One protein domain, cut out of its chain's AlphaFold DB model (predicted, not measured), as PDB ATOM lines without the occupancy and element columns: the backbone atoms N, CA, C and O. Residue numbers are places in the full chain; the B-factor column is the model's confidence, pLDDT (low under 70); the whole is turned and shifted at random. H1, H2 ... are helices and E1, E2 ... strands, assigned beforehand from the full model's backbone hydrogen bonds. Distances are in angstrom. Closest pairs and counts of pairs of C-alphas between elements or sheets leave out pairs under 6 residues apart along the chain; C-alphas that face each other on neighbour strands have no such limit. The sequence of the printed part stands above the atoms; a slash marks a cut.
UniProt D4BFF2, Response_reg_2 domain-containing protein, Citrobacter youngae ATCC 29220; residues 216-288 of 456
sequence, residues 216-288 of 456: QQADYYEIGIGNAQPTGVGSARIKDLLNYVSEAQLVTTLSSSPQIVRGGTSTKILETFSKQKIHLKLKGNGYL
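AT A GLANCE: This is residues 216 to 288 of the 456 residues of the protein "Response_reg_2 domain-containing protein" of Citrobacter youngae ATCC 29220 (UniProt D4BFF2). A small three-stranded antiparallel sheet, E2-E1-E3, makes one side of the domain, and H1, H2 and H3 make an arc next to it with H2 in the middle, touching both H1 and H3; no helix is on the sheet, and H2 has no C-alpha within 10 A of it. The printed part has 73 residues with named elements in the order E1, E2, H1, H2, H3, E3. It is mixed, helices and strands, and compact: radius of gyration of the C-alphas 11.9 A, spans 34 by 25 by 18 A.

HOW THE PARTS SIT: E1, residues 221 to 225, and E2, 231 to 233, form a hairpin; N 223 and O 231 are 2.9 A apart. H1, residues 235 to 242, touches H2, 247 to 255, opposite ways at a steep tilt of 41 degrees, a helical hairpin; the closest C-alphas, Leu 241 and Thr 253, are 6.7 A apart. H2 touches H3, residues 266 to 275, about perpendicular at 81 degrees; the closest C-alphas, Val 251 and Ser 266, are 6.1 A apart. E3, residues 278 to 282, neighbours E1, with N 222 and O 281 2.8 A apart. In H1, H2 and H3 every O i to N i+4 pair is within hydrogen-bond range.

IN THESE COORDINATES: E1, 13.2 A long, begins at C-alpha 221 (44.017, 49.468, -20.212). H3 measures 14.4 A. E3, 13.8 A, ends at C-alpha 282 (47.796, 52.694, -20.768).

THE WHOLE: The farthest C-alphas, Thr 265 and Gly 286, are 34.1 A apart. The printed part has no cut and no long link; no printed residue is under 70 in pLDDT.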
ATOM      1  N   GLN A 216      36.326  57.179 -18.422       89.00
ATOM      2  CA  GLN A 216      35.652  55.874 -18.463       89.00
ATOM      3  C   GLN A 216      35.738  55.168 -19.826       89.00
ATOM      4  O   GLN A 216      34.794  54.521 -20.283       89.00
ATOM      5  N   GLN A 217      36.892  55.261 -20.488       91.94
ATOM      6  CA  GLN A 217      37.109  54.598 -21.768       91.94
ATOM      7  C   GLN A 217      37.096  53.072 -21.584       91.94
ATOM      8  O   GLN A 217      37.713  52.528 -20.662       91.94
ATOM      9  N   ALA A 218      36.385  52.377 -22.475       91.75
ATOM     10  CA  ALA A 218      36.162  50.932 -22.389       91.75
ATOM     11  C   ALA A 218      37.404  50.084 -22.720       91.75
ATOM     12  O   ALA A 218      37.420  48.896 -22.411       91.75
ATOM     13  N   ASP A 219      38.425  50.678 -23.340       93.38
ATOM     14  CA  ASP A 219      39.650  50.011 -23.788       93.38
ATOM     15  C   ASP A 219      40.927  50.743 -23.342       93.38
ATOM     16  O   ASP A 219      41.971  50.635 -23.981       93.38
ATOM     17  N   TYR A 220      40.847  51.496 -22.240       94.75
ATOM     18  CA  TYR A 220      41.954  52.316 -21.744       94.75
ATOM     19  C   TYR A 220      43.177  51.506 -21.297       94.75
ATOM     20  O   TYR A 220      44.311  51.952 -21.449       94.75
ATOM     21  N   TYR A 221      42.955  50.323 -20.728       94.62
ATOM     22  CA  TYR A 221      44.017  49.468 -20.212       94.62
ATOM     23  C   TYR A 221      44.334  48.359 -21.201       94.62
ATOM     24  O   TYR A 221      43.502  47.497 -21.463       94.62
ATOM     25  N   GLU A 222      45.554  48.328 -21.713       94.25
ATOM     26  CA  GLU A 222      46.027  47.304 -22.636       94.25
ATOM     27  C   GLU A 222      46.790  46.222 -21.867       94.25
ATOM     28  O   GLU A 222      47.961  46.387 -21.509       94.25
ATOM     29  N   ILE A 223      46.127  45.097 -21.605       93.62
ATOM     30  CA  ILE A 223      46.715  43.951 -20.909       93.62
ATOM     31  C   ILE A 223      47.151  42.881 -21.909       93.62
ATOM     32  O   ILE A 223      46.364  42.444 -22.744       93.62
ATOM     33  N   GLY A 224      48.395  42.418 -21.824       90.50
ATOM     34  CA  GLY A 224      48.862  41.272 -22.601       90.50
ATOM     35  C   GLY A 224      49.520  40.212 -21.735       90.50
ATOM     36  O   GLY A 224      50.074  40.487 -20.668       90.50
ATOM     37  N   ILE A 225      49.398  38.971 -22.203       89.69
ATOM     38  CA  ILE A 225      49.892  37.774 -21.528       89.69
ATOM     39  C   ILE A 225      50.818  37.025 -22.482       89.69
ATOM     40  O   ILE A 225      50.426  36.615 -23.580       89.69
ATOM     41  N   GLY A 226      52.062  36.826 -22.055       85.56
ATOM     42  CA  GLY A 226      53.111  36.227 -22.871       85.56
ATOM     43  C   GLY A 226      53.424  37.091 -24.094       85.56
ATOM     44  O   GLY A 226      53.719  38.272 -23.960       85.56
ATOM     45  N   ASN A 227      53.361  36.489 -25.283       81.12
ATOM     46  CA  ASN A 227      53.584  37.177 -26.562       81.12
ATOM     47  C   ASN A 227      52.268  37.481 -27.305       81.12
ATOM     48  O   ASN A 227      52.287  37.759 -28.504       81.12
ATOM     49  N   ALA A 228      51.116  37.333 -26.641       82.88
ATOM     50  CA  ALA A 228      49.833  37.650 -27.251       82.88
ATOM     51  C   ALA A 228      49.699  39.163 -27.464       82.88
ATOM     52  O   ALA A 228      50.244  39.959 -26.702       82.88
ATOM     53  N   GLN A 229      48.946  39.555 -28.495       85.19
ATOM     54  CA  GLN A 229      48.617  40.964 -28.702       85.19
ATOM     55  C   GLN A 229      47.838  41.495 -27.488       85.19
ATOM     56  O   GLN A 229      46.909  40.802 -27.058       85.19
ATOM     57  N   PRO A 230      48.197  42.678 -26.952       89.94
ATOM     58  CA  PRO A 230      47.489  43.271 -25.831       89.94
ATOM     59  C   PRO A 230      45.997  43.436 -26.142       89.94
ATOM     60  O   PRO A 230      45.613  43.787 -27.259       89.94
ATOM     61  N   THR A 231      45.164  43.194 -25.140       93.50
ATOM     62  CA  THR A 231      43.719  43.383 -25.193       93.50
ATOM     63  C   THR A 231      43.355  44.630 -24.395       93.50
ATOM     64  O   THR A 231      43.705  44.734 -23.221       93.50
ATOM     65  N   GLY A 232      42.643  45.564 -25.027       94.75
ATOM     66  CA  GLY A 232      42.099  46.747 -24.362       94.75
ATOM     67  C   GLY A 232      40.907  46.396 -23.471       94.75
ATOM     68  O   GLY A 232      39.981  45.716 -23.917       94.75
ATOM     69  N   VAL A 233      40.923  46.852 -22.221       95.25
ATOM     70  CA  VAL A 233      39.855  46.661 -21.233       95.25
ATOM     71  C   VAL A 233      39.607  47.938 -20.426       95.25
ATOM     72  O   VAL A 233      40.477  48.800 -20.298       95.25
ATOM     73  N   GLY A 234      38.402  48.063 -19.872       95.44
ATOM     74  CA  GLY A 234      37.995  49.212 -19.065       95.44
ATOM     75  C   GLY A 234      38.295  49.032 -17.577       95.44
ATOM     76  O   GLY A 234      38.684  47.954 -17.122       95.44
ATOM     77  N   SER A 235      38.037  50.085 -16.797       95.62
ATOM     78  CA  SER A 235      38.309  50.128 -15.353       95.62
ATOM     79  C   SER A 235      37.655  48.981 -14.584       95.62
ATOM     80  O   SER A 235      38.339  48.303 -13.824       95.62
ATOM     81  N   ALA A 236      36.369  48.695 -14.825       93.94
ATOM     82  CA  ALA A 236      35.649  47.616 -14.139       93.94
ATOM     83  C   ALA A 236      36.354  46.256 -14.277       93.94
ATOM     84  O   ALA A 236      36.512  45.535 -13.298       93.94
ATOM     85  N   ARG A 237      36.881  45.948 -15.469       94.31
ATOM     86  CA  ARG A 237      37.566  44.677 -15.726       94.31
ATOM     87  C   ARG A 237      38.895  44.565 -14.982       94.31
ATOM     88  O   ARG A 237      39.226  43.490 -14.493       94.31
ATOM     89  N   ILE A 238      39.650  45.660 -14.886       95.62
ATOM     90  CA  ILE A 238      40.877  45.699 -14.077       95.62
ATOM     91  C   ILE A 238      40.535  45.542 -12.595       95.62
ATOM     92  O   ILE A 238      41.199  44.780 -11.899       95.62
ATOM     93  N   LYS A 239      39.469  46.194 -12.119       95.31
ATOM     94  CA  LYS A 239      38.986  46.021 -10.744       95.31
ATOM     95  C   LYS A 239      38.623  44.560 -10.450       95.31
ATOM     96  O   LYS A 239      39.058  44.036  -9.429       95.31
ATOM     97  N   ASP A 240      37.933  43.879 -11.361       94.56
ATOM     98  CA  ASP A 240      37.611  42.452 -11.218       94.56
ATOM     99  C   ASP A 240      38.862  41.559 -11.165       94.56
ATOM    100  O   ASP A 240      38.864  40.548 -10.465       94.56
ATOM    101  N   LEU A 241      39.930  41.908 -11.897       94.44
ATOM    102  CA  LEU A 241      41.209  41.184 -11.839       94.44
ATOM    103  C   LEU A 241      41.936  41.390 -10.507       94.44
ATOM    104  O   LEU A 241      42.573  40.461 -10.013       94.44
ATOM    105  N   LEU A 242      41.864  42.597  -9.944       94.88
ATOM    106  CA  LEU A 242      42.475  42.925  -8.655       94.88
ATOM    107  C   LEU A 242      41.721  42.276  -7.487       94.88
ATOM    108  O   LEU A 242      42.341  41.836  -6.520       94.88
ATOM    109  N   ASN A 243      40.394  42.190  -7.587       94.19
ATOM    110  CA  ASN A 243      39.537  41.611  -6.562       94.19
ATOM    111  C   ASN A 243      39.266  40.123  -6.836       94.19
ATOM    112  O   ASN A 243      38.194  39.736  -7.308       94.19
ATOM    113  N   TYR A 244      40.261  39.281  -6.554       91.62
ATOM    114  CA  TYR A 244      40.120  37.833  -6.688       91.62
ATOM    115  C   TYR A 244      39.133  37.267  -5.656       91.62
ATOM    116  O   TYR A 244      39.366  37.349  -4.451       91.62
ATOM    117  N   VAL A 245      38.072  36.615  -6.140       92.94
ATOM    118  CA  VAL A 245      37.079  35.930  -5.289       92.94
ATOM    119  C   VAL A 245      37.134  34.412  -5.462       92.94
ATOM    120  O   VAL A 245      37.026  33.663  -4.493       92.94
ATOM    121  N   SER A 246      37.276  33.931  -6.700       95.94
ATOM    122  CA  SER A 246      37.343  32.498  -7.010       95.94
ATOM    123  C   SER A 246      37.964  32.242  -8.381       95.94
ATOM    124  O   SER A 246      37.955  33.115  -9.250       95.94
ATOM    125  N   GLU A 247      38.423  31.011  -8.625       95.12
ATOM    126  CA  GLU A 247      38.916  30.595  -9.944       95.12
ATOM    127  C   GLU A 247      37.860  30.757 -11.046       95.12
ATOM    128  O   GLU A 247      38.189  31.172 -12.153       95.12
ATOM    129  N   ALA A 248      36.583  30.484 -10.753       94.06
ATOM    130  CA  ALA A 248      35.496  30.637 -11.721       94.06
ATOM    131  C   ALA A 248      35.292  32.107 -12.129       94.06
ATOM    132  O   ALA A 248      35.127  32.406 -13.317       94.06
ATOM    133  N   GLN A 249      35.353  33.026 -11.158       94.88
ATOM    134  CA  GLN A 249      35.303  34.465 -11.415       94.88
ATOM    135  C   GLN A 249      36.529  34.907 -12.219       94.88
ATOM    136  O   GLN A 249      36.358  35.532 -13.260       94.88
ATOM    137  N   LEU A 250      37.738  34.494 -11.831       94.88
ATOM    138  CA  LEU A 250      38.964  34.827 -12.557       94.88
ATOM    139  C   LEU A 250      38.951  34.311 -14.006       94.88
ATOM    140  O   LEU A 250      39.263  35.059 -14.930       94.88
ATOM    141  N   VAL A 251      38.543  33.058 -14.237       94.94
ATOM    142  CA  VAL A 251      38.413  32.487 -15.590       94.94
ATOM    143  C   VAL A 251      37.411  33.287 -16.410       94.94
ATOM    144  O   VAL A 251      37.684  33.596 -17.572       94.94
ATOM    145  N   THR A 252      36.282  33.671 -15.815       93.81
ATOM    146  CA  THR A 252      35.303  34.540 -16.475       93.81
ATOM    147  C   THR A 252      35.952  35.877 -16.840       93.81
ATOM    148  O   THR A 252      35.916  36.268 -18.006       93.81
ATOM    149  N   THR A 253      36.657  36.523 -15.907       94.19
ATOM    150  CA  THR A 253      37.370  37.795 -16.118       94.19
ATOM    151  C   THR A 253      38.474  37.714 -17.187       94.19
ATOM    152  O   THR A 253      38.739  38.677 -17.906       94.19
ATOM    153  N   LEU A 254      39.096  36.556 -17.386       93.50
ATOM    154  CA  LEU A 254      40.124  36.384 -18.418       93.50
ATOM    155  C   LEU A 254      39.550  36.032 -19.801       93.50
ATOM    156  O   LEU A 254      40.184  36.329 -20.815       93.50
ATOM    157  N   SER A 255      38.362  35.417 -19.854       92.75
ATOM    158  CA  SER A 255      37.808  34.808 -21.077       92.75
ATOM    159  C   SER A 255      36.580  35.499 -21.677       92.75
ATOM    160  O   SER A 255      36.257  35.214 -22.834       92.75
ATOM    161  N   SER A 256      35.887  36.391 -20.953       91.94
ATOM    162  CA  SER A 256      34.811  37.196 -21.570       91.94
ATOM    163  C   SER A 256      35.376  38.160 -22.612       91.94
ATOM    164  O   SER A 256      36.533  38.561 -22.533       91.94
ATOM    165  N   SER A 257      34.545  38.541 -23.584       89.62
ATOM    166  CA  SER A 257      34.924  39.519 -24.604       89.62
ATOM    167  C   SER A 257      35.078  40.926 -23.997       89.62
ATOM    168  O   SER A 257      34.177  41.341 -23.265       89.62
ATOM    169  N   PRO A 258      36.153  41.671 -24.311       91.62
ATOM    170  CA  PRO A 258      37.292  41.268 -25.139       91.62
ATOM    171  C   PRO A 258      38.248  40.322 -24.384       91.62
ATOM    172  O   PRO A 258      38.616  40.562 -23.235       91.62
ATOM    173  N   GLN A 259      38.649  39.223 -25.037       90.88
ATOM    174  CA  GLN A 259      39.385  38.134 -24.381       90.88
ATOM    175  C   GLN A 259      40.827  38.530 -24.047       90.88
ATOM    176  O   GLN A 259      41.616  38.835 -24.944       90.88
ATOM    177  N   ILE A 260      41.185  38.452 -22.765       90.88
ATOM    178  CA  ILE A 260      42.557  38.660 -22.282       90.88
ATOM    179  C   ILE A 260      43.395  37.404 -22.563       90.88
ATOM    180  O   ILE A 260      44.503  37.489 -23.088       90.88
ATOM    181  N   VAL A 261      42.836  36.221 -22.281       89.81
ATOM    182  CA  VAL A 261      43.410  34.924 -22.667       89.81
ATOM    183  C   VAL A 261      42.527  34.297 -23.740       89.81
ATOM    184  O   VAL A 261      41.336  34.068 -23.528       89.81
ATOM    185  N   ARG A 262      43.108  34.013 -24.909       84.12
ATOM    186  CA  ARG A 262      42.372  33.488 -26.067       84.12
ATOM    187  C   ARG A 262      42.314  31.963 -26.048       84.12
ATOM    188  O   ARG A 262      43.336  31.310 -26.248       84.12
ATOM    189  N   GLY A 263      41.100  31.426 -25.924       73.50
ATOM    190  CA  GLY A 263      40.786  30.009 -26.121       73.50
ATOM    191  C   GLY A 263      41.389  29.046 -25.088       73.50
ATOM    192  O   GLY A 263      42.369  29.332 -24.406       73.50
ATOM    193  N   GLY A 264      40.800  27.853 -24.995       81.25
ATOM    194  CA  GLY A 264      41.239  26.791 -24.086       81.25
ATOM    195  C   GLY A 264      40.239  26.485 -22.975       81.25
ATOM    196  O   GLY A 264      39.253  27.189 -22.779       81.25
ATOM    197  N   THR A 265      40.490  25.387 -22.265       88.38
ATOM    198  CA  THR A 265      39.736  25.009 -21.065       88.38
ATOM    199  C   THR A 265      40.063  25.955 -19.906       88.38
ATOM    200  O   THR A 265      41.130  26.575 -19.896       88.38
ATOM    201  N   SER A 266      39.194  26.025 -18.892       89.69
ATOM    202  CA  SER A 266      39.417  26.832 -17.679       89.69
ATOM    203  C   SER A 266      40.797  26.583 -17.054       89.69
ATOM    204  O   SER A 266      41.512  27.525 -16.726       89.69
ATOM    205  N   THR A 267      41.224  25.319 -16.990       91.06
ATOM    206  CA  THR A 267      42.545  24.921 -16.485       91.06
ATOM    207  C   THR A 267      43.687  25.523 -17.303       91.06
ATOM    208  O   THR A 267      44.635  26.060 -16.738       91.06
ATOM    209  N   LYS A 268      43.589  25.492 -18.639       91.50
ATOM    210  CA  LYS A 268      44.625  26.037 -19.525       91.50
ATOM    211  C   LYS A 268      44.719  27.559 -19.421       91.50
ATOM    212  O   LYS A 268      45.813  28.108 -19.534       91.50
ATOM    213  N   ILE A 269      43.595  28.239 -19.191       91.69
ATOM    214  CA  ILE A 269      43.560  29.693 -18.979       91.69
ATOM    215  C   ILE A 269      44.330  30.061 -17.707       91.69
ATOM    216  O   ILE A 269      45.225  30.903 -17.768       91.69
ATOM    217  N   LEU A 270      44.044  29.392 -16.586       93.12
ATOM    218  CA  LEU A 270      44.733  29.620 -15.309       93.12
ATOM    219  C   LEU A 270      46.225  29.260 -15.381       93.12
ATOM    220  O   LEU A 270      47.079  29.994 -14.880       93.12
ATOM    221  N   GLU A 271      46.563  28.163 -16.058       92.69
ATOM    222  CA  GLU A 271      47.956  27.773 -16.291       92.69
ATOM    223  C   GLU A 271      48.701  28.821 -17.134       92.69
ATOM    224  O   GLU A 271      49.837  29.182 -16.830       92.69
ATOM    225  N   THR A 272      48.053  29.352 -18.171       91.12
ATOM    226  CA  THR A 272      48.631  30.409 -19.007       91.12
ATOM    227  C   THR A 272      48.837  31.685 -18.193       91.12
ATOM    228  O   THR A 272      49.926  32.250 -18.230       91.12
ATOM    229  N   PHE A 273      47.832  32.108 -17.423       92.00
ATOM    230  CA  PHE A 273      47.892  33.314 -16.596       92.00
ATOM    231  C   PHE A 273      48.981  33.241 -15.515       92.00
ATOM    232  O   PHE A 273      49.656  34.231 -15.262       92.00
ATOM    233  N   SER A 274      49.198  32.066 -14.917       92.12
ATOM    234  CA  SER A 274      50.209  31.872 -13.868       92.12
ATOM    235  C   SER A 274      51.642  31.726 -14.389       92.12
ATOM    236  O   SER A 274      52.583  32.118 -13.700       92.12
ATOM    237  N   LYS A 275      51.843  31.146 -15.582       89.62
ATOM    238  CA  LYS A 275      53.190  30.863 -16.118       89.62
ATOM    239  C   LYS A 275      53.729  31.945 -17.045       89.62
ATOM    240  O   LYS A 275      54.943  32.030 -17.236       89.62
ATOM    241  N   GLN A 276      52.852  32.705 -17.691       89.94
ATOM    242  CA  GLN A 276      53.253  33.704 -18.674       89.94
ATOM    243  C   GLN A 276      53.434  35.078 -18.033       89.94
ATOM    244  O   GLN A 276      52.825  35.410 -17.023       89.94
ATOM    245  N   LYS A 277      54.281  35.897 -18.658       87.38
ATOM    246  CA  LYS A 277      54.475  37.290 -18.250       87.38
ATOM    247  C   LYS A 277      53.185  38.071 -18.470       87.38
ATOM    248  O   LYS A 277      52.581  37.942 -19.532       87.38
ATOM    249  N   ILE A 278      52.817  38.906 -17.510       90.94
ATOM    250  CA  ILE A 278      51.699  39.839 -17.630       90.94
ATOM    251  C   ILE A 278      52.294  41.226 -17.836       90.94
ATOM    252  O   ILE A 278      53.203  41.620 -17.105       90.94
ATOM    253  N   HIS A 279      51.791  41.955 -18.825       89.00
ATOM    254  CA  HIS A 279      52.140  43.353 -19.013       89.00
ATOM    255  C   HIS A 279      50.883  44.211 -19.154       89.00
ATOM    256  O   HIS A 279      49.935  43.827 -19.834       89.00
ATOM    257  N   LEU A 280      50.898  45.388 -18.533       91.75
ATOM    258  CA  LEU A 280      49.810  46.363 -18.562       91.75
ATOM    259  C   LEU A 280      50.304  47.711 -19.095       91.75
ATOM    260  O   LEU A 280      51.244  48.292 -18.554       91.75
ATOM    261  N   LYS A 281      49.668  48.223 -20.146       91.81
ATOM    262  CA  LYS A 281      49.940  49.553 -20.701       91.81
ATOM    263  C   LYS A 281      48.687  50.417 -20.647       91.81
ATOM    264  O   LYS A 281      47.574  49.902 -20.597       91.81
ATOM    265  N   LEU A 282      48.883  51.729 -20.637       92.31
ATOM    266  CA  LEU A 282      47.796  52.694 -20.768       92.31
ATOM    267  C   LEU A 282      47.694  53.100 -22.239       92.31
ATOM    268  O   LEU A 282      48.712  53.367 -22.881       92.31
ATOM    269  N   LYS A 283      46.478  53.136 -22.774       90.25
ATOM    270  CA  LYS A 283      46.221  53.482 -24.169       90.25
ATOM    271  C   LYS A 283      46.713  54.896 -24.471       90.25
ATOM    272  O   LYS A 283      46.488  55.827 -23.703       90.25
ATOM    273  N   GLY A 284      47.398  55.055 -25.602       82.81
ATOM    274  CA  GLY A 284      47.988  56.336 -26.009       82.81
ATOM    275  C   GLY A 284      49.221  56.748 -25.202       82.81
ATOM    276  O   GLY A 284      49.734  57.844 -25.407       82.81
ATOM    277  N   ASN A 285      49.718  55.884 -24.311       79.56
ATOM    278  CA  ASN A 285      50.881  56.166 -23.489       79.56
ATOM    279  C   ASN A 285      52.118  55.388 -23.969       79.56
ATOM    280  O   ASN A 285      52.097  54.164 -24.098       79.56
ATOM    281  N   GLY A 286      53.210  56.112 -24.225       76.25
ATOM    282  CA  GLY A 286      54.485  55.562 -24.691       76.25
ATOM    283  C   GLY A 286      55.439  55.112 -23.581       76.25
ATOM    284  O   GLY A 286      56.555  54.691 -23.891       76.25
ATOM    285  N   TYR A 287      55.057  55.206 -22.301       82.25
ATOM    286  CA  TYR A 287      55.959  54.865 -21.200       82.25
ATOM    287  C   TYR A 287      56.354  53.383 -21.201       82.25
ATOM    288  O   TYR A 287      55.525  52.470 -21.269       82.25
ATOM    289  N   LEU A 288      57.651  53.139 -21.028       84.00
ATOM    290  CA  LEU A 288      58.223  51.811 -20.819       84.00
ATOM    291  C   LEU A 288      58.157  51.437 -19.329       84.00
ATOM    292  O   LEU A 288      59.175  51.269 -18.661       84.00
TER     293      LEU A 288